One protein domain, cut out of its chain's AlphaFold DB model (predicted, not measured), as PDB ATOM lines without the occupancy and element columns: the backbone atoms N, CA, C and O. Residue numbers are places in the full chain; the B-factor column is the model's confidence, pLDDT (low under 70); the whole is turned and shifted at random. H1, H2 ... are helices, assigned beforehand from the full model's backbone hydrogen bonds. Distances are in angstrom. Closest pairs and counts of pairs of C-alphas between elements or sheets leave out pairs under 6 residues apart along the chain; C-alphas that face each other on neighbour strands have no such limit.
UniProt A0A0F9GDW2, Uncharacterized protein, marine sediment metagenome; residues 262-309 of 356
ATOM      1  N   ARG A 262      -2.037  30.275  38.715       96.06
ATOM      2  CA  ARG A 262      -2.982  31.318  38.267       96.06
ATOM      3  C   ARG A 262      -2.370  32.317  37.276       96.06
ATOM      4  O   ARG A 262      -3.043  33.263  36.886       96.06
ATOM      5  N   GLY A 263      -1.099  32.131  36.912       89.19
ATOM      6  CA  GLY A 263      -0.321  33.052  36.078       89.19
ATOM      7  C   GLY A 263      -0.505  32.885  34.569       89.19
ATOM      8  O   GLY A 263       0.038  33.687  33.814       89.19
ATOM      9  N   TYR A 264      -1.247  31.872  34.110       83.06
ATOM     10  CA  TYR A 264      -1.547  31.728  32.685       83.06
ATOM     11  C   TYR A 264      -2.381  32.906  32.177       83.06
ATOM     12  O   TYR A 264      -3.207  33.451  32.911       83.06
ATOM     13  N   ASN A 265      -2.238  33.242  30.890       93.88
ATOM     14  CA  ASN A 265      -3.108  34.196  30.196       93.88
ATOM     15  C   ASN A 265      -4.505  33.586  29.930       93.88
ATOM     16  O   ASN A 265      -4.972  33.498  28.797       93.88
ATOM     17  N   LEU A 266      -5.148  33.087  30.988       96.19
ATOM     18  CA  LEU A 266      -6.431  32.401  30.973       96.19
ATOM     19  C   LEU A 266      -7.418  33.130  31.885       96.19
ATOM     20  O   LEU A 266      -7.089  33.622  32.962       96.19
ATOM     21  N   ARG A 267      -8.687  33.161  31.471       96.19
ATOM     22  CA  ARG A 267      -9.779  33.713  32.292       96.19
ATOM     23  C   ARG A 267     -10.097  32.798  33.478       96.19
ATOM     24  O   ARG A 267      -9.996  31.580  33.339       96.19
ATOM     25  N   PHE A 268     -10.619  33.358  34.574       97.31
ATOM     26  CA  PHE A 268     -11.058  32.619  35.773       97.31
ATOM     27  C   PHE A 268     -11.935  31.394  35.447       97.31
ATOM     28  O   PHE A 268     -11.768  30.326  36.025       97.31
ATOM     29  N   SER A 269     -12.824  31.510  34.454       97.19
ATOM     30  CA  SER A 269     -13.703  30.421  34.009       97.19
ATOM     31  C   SER A 269     -12.975  29.165  33.512       97.19
ATOM     32  O   SER A 269     -13.571  28.091  33.551       97.19
ATOM     33  N   HIS A 270     -11.721  29.265  33.058       98.25
ATOM     34  CA  HIS A 270     -10.901  28.090  32.728       98.25
ATOM     35  C   HIS A 270     -10.511  27.334  34.003       98.25
ATOM     36  O   HIS A 270     -10.640  26.117  34.065       98.25
ATOM     37  N   PHE A 271     -10.153  28.056  35.063       98.25
ATOM     38  CA  PHE A 271      -9.787  27.474  36.355       98.25
ATOM     39  C   PHE A 271     -10.962  26.782  37.051       98.25
ATOM     40  O   PHE A 271     -10.774  25.755  37.695       98.25
ATOM     41  N   VAL A 272     -12.192  27.266  36.843       97.94
ATOM     42  CA  VAL A 272     -13.415  26.586  37.312       97.94
ATOM     43  C   VAL A 272     -13.518  25.157  36.757       97.94
ATOM     44  O   VAL A 272     -14.022  24.269  37.438       97.94
ATOM     45  N   VAL A 273     -13.052  24.915  35.525       98.00
ATOM     46  CA  VAL A 273     -13.131  23.590  34.883       98.00
ATOM     47  C   VAL A 273     -12.222  22.579  35.582       98.00
ATOM     48  O   VAL A 273     -12.633  21.432  35.766       98.00
ATOM     49  N   VAL A 274     -11.024  23.007  35.985       98.19
ATOM     50  CA  VAL A 274      -9.987  22.137  36.559       98.19
ATOM     51  C   VAL A 274      -9.974  22.108  38.087       98.19
ATOM     52  O   VAL A 274      -9.289  21.277  38.659       98.19
ATOM     53  N   ALA A 275     -10.764  22.943  38.771       97.94
ATOM     54  CA  ALA A 275     -10.764  23.049  40.238       97.94
ATOM     55  C   ALA A 275     -11.102  21.745  40.996       97.94
ATOM     56  O   ALA A 275     -10.903  21.674  42.202       97.94
ATOM     57  N   SER A 276     -11.628  20.727  40.309       97.00
ATOM     58  CA  SER A 276     -11.933  19.402  40.877       97.00
ATOM     59  C   SER A 276     -10.917  18.318  40.506       97.00
ATOM     60  O   SER A 276     -11.072  17.183  40.942       97.00
ATOM     61  N   GLU A 277      -9.914  18.645  39.692       97.69
ATOM     62  CA  GLU A 277      -8.849  17.715  39.312       97.69
ATOM     63  C   GLU A 277      -7.754  17.661  40.386       97.69
ATOM     64  O   GLU A 277      -7.712  18.485  41.301       97.69
ATOM     65  N   ASN A 278      -6.845  16.691  40.286       97.62
ATOM     66  CA  ASN A 278      -5.632  16.706  41.103       97.62
ATOM     67  C   ASN A 278      -4.625  17.737  40.562       97.62
ATOM     68  O   ASN A 278      -4.747  18.238  39.448       97.62
ATOM     69  N   LEU A 279      -3.611  18.052  41.365       97.44
ATOM     70  CA  LEU A 279      -2.674  19.132  41.069       97.44
ATOM     71  C   LEU A 279      -1.849  18.917  39.787       97.44
ATOM     72  O   LEU A 279      -1.600  19.889  39.077       97.44
ATOM     73  N   GLU A 280      -1.440  17.680  39.502       96.94
ATOM     74  CA  GLU A 280      -0.663  17.336  38.301       96.94
ATOM     75  C   GLU A 280      -1.524  17.502  37.042       96.94
ATOM     76  O   GLU A 280      -1.096  18.116  36.062       96.94
ATOM     77  N   ASP A 281      -2.777  17.046  37.106       97.50
ATOM     78  CA  ASP A 281      -3.737  17.207  36.017       97.50
ATOM     79  C   ASP A 281      -4.120  18.673  35.807       97.50
ATOM     80  O   ASP A 281      -4.233  19.106  34.661       97.50
ATOM     81  N   MET A 282      -4.282  19.468  36.875       98.25
ATOM     82  CA  MET A 282      -4.528  20.910  36.748       98.25
ATOM     83  C   MET A 282      -3.418  21.593  35.943       98.25
ATOM     84  O   MET A 282      -3.721  22.338  35.015       98.25
ATOM     85  N   GLU A 283      -2.155  21.344  36.295       97.88
ATOM     86  CA  GLU A 283      -0.989  21.938  35.632       97.88
ATOM     87  C   GLU A 283      -0.921  21.515  34.160       97.88
ATOM     88  O   GLU A 283      -0.953  22.376  33.281       97.88
ATOM     89  N   MET A 284      -0.999  20.208  33.879       97.69
ATOM     90  CA  MET A 284      -1.024  19.685  32.508       97.69
ATOM     91  C   MET A 284      -2.155  20.302  31.668       97.69
ATOM     92  O   MET A 284      -1.955  20.657  30.503       97.69
ATOM     93  N   TRP A 285      -3.369  20.378  32.216       98.06
ATOM     94  CA  TRP A 285      -4.531  20.876  31.483       98.06
ATOM     95  C   TRP A 285      -4.471  22.380  31.238       98.06
ATOM     96  O   TRP A 285      -4.866  22.827  30.159       98.06
ATOM     97  N   LEU A 286      -3.991  23.157  32.210       98.00
ATOM     98  CA  LEU A 286      -3.816  24.601  32.061       98.00
ATOM     99  C   LEU A 286      -2.700  24.930  31.064       98.00
ATOM    100  O   LEU A 286      -2.919  25.795  30.218       98.00
ATOM    101  N   ASP A 287      -1.582  24.197  31.098       97.81
ATOM    102  CA  ASP A 287      -0.501  24.308  30.110       97.81
ATOM    103  C   ASP A 287      -1.030  24.067  28.694       97.81
ATOM    104  O   ASP A 287      -0.915  24.938  27.832       97.81
ATOM    105  N   LYS A 288      -1.707  22.933  28.467       97.56
ATOM    106  CA  LYS A 288      -2.304  22.612  27.158       97.56
ATOM    107  C   LYS A 288      -3.336  23.647  26.719       97.56
ATOM    108  O   LYS A 288      -3.360  24.042  25.559       97.56
ATOM    109  N   CYS A 289      -4.188  24.114  27.635       97.88
ATOM    110  CA  CYS A 289      -5.190  25.133  27.326       97.88
ATOM    111  C   CYS A 289      -4.545  26.465  26.919       97.88
ATOM    112  O   CYS A 289      -5.076  27.150  26.043       97.88
ATOM    113  N   ALA A 290      -3.432  26.839  27.558       97.25
ATOM    114  CA  ALA A 290      -2.677  28.042  27.236       97.25
ATOM    115  C   ALA A 290      -1.893  27.897  25.920       97.25
ATOM    116  O   ALA A 290      -1.856  28.843  25.139       97.25
ATOM    117  N   GLU A 291      -1.315  26.729  25.638       97.12
ATOM    118  CA  GLU A 291      -0.611  26.452  24.380       97.12
ATOM    119  C   GLU A 291      -1.576  26.428  23.185       97.12
ATOM    120  O   GLU A 291      -1.355  27.107  22.184       97.12
ATOM    121  N   GLU A 292      -2.688  25.700  23.304       97.12
ATOM    122  CA  GLU A 292      -3.657  25.516  22.217       97.12
ATOM    123  C   GLU A 292      -4.733  26.615  22.148       97.12
ATOM    124  O   GLU A 292      -5.585  26.593  21.257       97.12
ATOM    125  N   GLN A 293      -4.720  27.575  23.082       97.12
ATOM    126  CA  GLN A 293      -5.669  28.697  23.152       97.12
ATOM    127  C   GLN A 293      -7.141  28.241  23.128       97.12
ATOM    128  O   GLN A 293      -7.998  28.797  22.433       97.12
ATOM    129  N   TRP A 294      -7.465  27.191  23.887       97.62
ATOM    130  CA  TRP A 294      -8.828  26.666  23.914       97.62
ATOM    131  C   TRP A 294      -9.817  27.659  24.530       97.62
ATOM    132  O   TRP A 294      -9.610  28.192  25.616       97.62
ATOM    133  N   SER A 295     -10.985  27.808  23.896       97.25
ATOM    134  CA  SER A 295     -12.137  28.432  24.558       97.25
ATOM    135  C   SER A 295     -12.569  27.624  25.792       97.25
ATOM    136  O   SER A 295     -12.462  26.398  25.799       97.25
ATOM    137  N   VAL A 296     -13.197  28.266  26.787       97.06
ATOM    138  CA  VAL A 296     -13.734  27.595  27.997       97.06
ATOM    139  C   VAL A 296     -14.602  26.375  27.656       97.06
ATOM    140  O   VAL A 296     -14.572  25.363  28.356       97.06
ATOM    141  N   LYS A 297     -15.390  26.449  26.574       95.88
ATOM    142  CA  LYS A 297     -16.240  25.339  26.121       95.88
ATOM    143  C   LYS A 297     -15.406  24.175  25.586       95.88
ATOM    144  O   LYS A 297     -15.677  23.038  25.964       95.88
ATOM    145  N   ALA A 298     -14.432  24.454  24.720       96.69
ATOM    146  CA  ALA A 298     -13.526  23.436  24.194       96.69
ATOM    147  C   ALA A 298     -12.721  22.800  25.332       96.69
ATOM    148  O   ALA A 298     -12.716  21.580  25.459       96.69
ATOM    149  N   PHE A 299     -12.173  23.624  26.228       97.75
ATOM    150  CA  PHE A 299     -11.422  23.164  27.386       97.75
ATOM    151  C   PHE A 299     -12.251  22.242  28.285       97.75
ATOM    152  O   PHE A 299     -11.825  21.142  28.627       97.75
ATOM    153  N   ARG A 300     -13.497  22.627  28.590       97.00
ATOM    154  CA  ARG A 300     -14.424  21.782  29.355       97.00
ATOM    155  C   ARG A 300     -14.686  20.436  28.684       97.00
ATOM    156  O   ARG A 300     -14.760  19.438  29.392       97.00
ATOM    157  N   CYS A 301     -14.831  20.399  27.360       95.31
ATOM    158  CA  CYS A 301     -15.008  19.145  26.629       95.31
ATOM    159  C   CYS A 301     -13.771  18.240  26.703       95.31
ATOM    160  O   CYS A 301     -13.943  17.026  26.725       95.31
ATOM    161  N   GLN A 302     -12.560  18.803  26.749       97.31
ATOM    162  CA  GLN A 302     -11.325  18.020  26.875       97.31
ATOM    163  C   GLN A 302     -11.157  17.449  28.286       97.31
ATOM    164  O   GLN A 302     -10.920  16.256  28.437       97.31
ATOM    165  N   VAL A 303     -11.360  18.273  29.320       96.12
ATOM    166  CA  VAL A 303     -11.160  17.867  30.723       96.12
ATOM    167  C   VAL A 303     -12.275  16.943  31.213       96.12
ATOM    168  O   VAL A 303     -12.021  15.903  31.807       96.12
ATOM    169  N   LYS A 304     -13.540  17.315  30.977       93.50
ATOM    170  CA  LYS A 304     -14.711  16.606  31.529       93.50
ATOM    171  C   LYS A 304     -15.362  15.641  30.537       93.50
ATOM    172  O   LYS A 304     -16.384  15.035  30.860       93.50
ATOM    173  N   GLY A 305     -14.811  15.531  29.331       93.12
ATOM    174  CA  GLY A 305     -15.438  14.835  28.218       93.12
ATOM    175  C   GLY A 305     -16.636  15.594  27.641       93.12
ATOM    176  O   GLY A 305     -17.153  16.577  28.186       93.12
ATOM    177  N   THR A 306     -17.126  15.114  26.504       86.56
ATOM    178  CA  THR A 306     -18.406  15.557  25.964       86.56
ATOM    179  C   THR A 306     -19.519  14.814  26.689       86.56
ATOM    180  O   THR A 306     -19.669  13.601  26.557       86.56
ATOM    181  N   LYS A 307     -20.348  15.540  27.452       79.19
ATOM    182  CA  LYS A 307     -21.613  14.956  27.914       79.19
ATOM    183  C   LYS A 307     -22.385  14.511  26.668       79.19
ATOM    184  O   LYS A 307     -22.587  15.359  25.787       79.19
ATOM    185  N   PRO A 308     -22.801  13.235  26.565       77.44
ATOM    186  CA  PRO A 308     -23.578  12.784  25.424       77.44
ATOM    187  C   PRO A 308     -24.792  13.702  25.301       77.44
ATOM    188  O   PRO A 308     -25.518  13.936  26.273       77.44
ATOM    189  N   ARG A 309     -24.964  14.317  24.126       77.62
ATOM    190  CA  ARG A 309     -26.113  15.188  23.881       77.62
ATOM    191  C   ARG A 309     -27.330  14.283  23.795       77.62
ATOM    192  O   ARG A 309     -27.628  13.747  22.737       77.62
TER     193      ARG A 309
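What this domain is: This is residues 262 to 309 of the 356 residues of an uncharacterized protein of marine sediment metagenome (UniProt A0A0F9GDW2). Three helices make a small cluster, their centres set as a triangle: the short H1 and H3 run side by side the same way, and the longer H2 runs the opposite way, tilted steeply to both. A leading stretch, residues 262 to 267, comes before H1, and after H3 a tail, residues 305 to 309, runs outward from the cluster and adds to its length. The printed part has 48 residues, with three named helices in the order H1, H2, H3 and no named strand; the class is all helix, with 30 residues in the helices. The whole is compact, with a radius of gyration of the C-alphas of 10.1 A, yet elongated in outline, its C-alphas spanning 34 by 21 by 16 A.

How they stand to each other: Start at Arg 262 and pass residues 262 to 267 to reach H1, residues 268 to 274. A tight link of 4 residues leads on to H2, residues 279 to 292. H2 touches H1 with its residues 281 to 286 alone; look at the C-alphas of Val 274 and Met 282, the closest of the two helices, 5.6 A apart. Their lines stand at a steep tilt of 53 degrees, and they run opposite ways. A tight link of 3 residues then leads to H3, residues 296 to 304, which touches H1. The closest C-alphas of these two are those of His 270 and Val 296, 5.5 A apart, and the helices run the same way at a shallow tilt of 15 degrees. H2 and H3 are close but not clearly touching: their closest C-alphas, those of Cys 289 and Phe 299, are 6.5 A apart, at a steep tilt of 39 degrees, opposite ways. In H2 and H3 every O i to N i+4 pair is within hydrogen-bond range; in H1 it is 1 of 3, beside 3 of 4 O i to N i+3 pairs.

Where its parts are: Find C-alpha 268 at (-11.058, 32.619, 35.773), where H1 begins; from there it runs 10.6 A to C-alpha 274. Next find C-alpha 279 at (-2.674, 19.132, 41.069); H2, the longest helix, runs 19.9 A to C-alpha 292. H3 runs 11.6 A from C-alpha 296 to C-alpha 304 at (-14.711, 16.606, 31.529).

The domain as a whole: The two C-alphas farthest apart are those of Gly 263 and Arg 309, at 33.7 A. The printed part has no cut, and both links between the helices are tight. The mean pLDDT of the printed part is 95.2, and no printed residue is under 70.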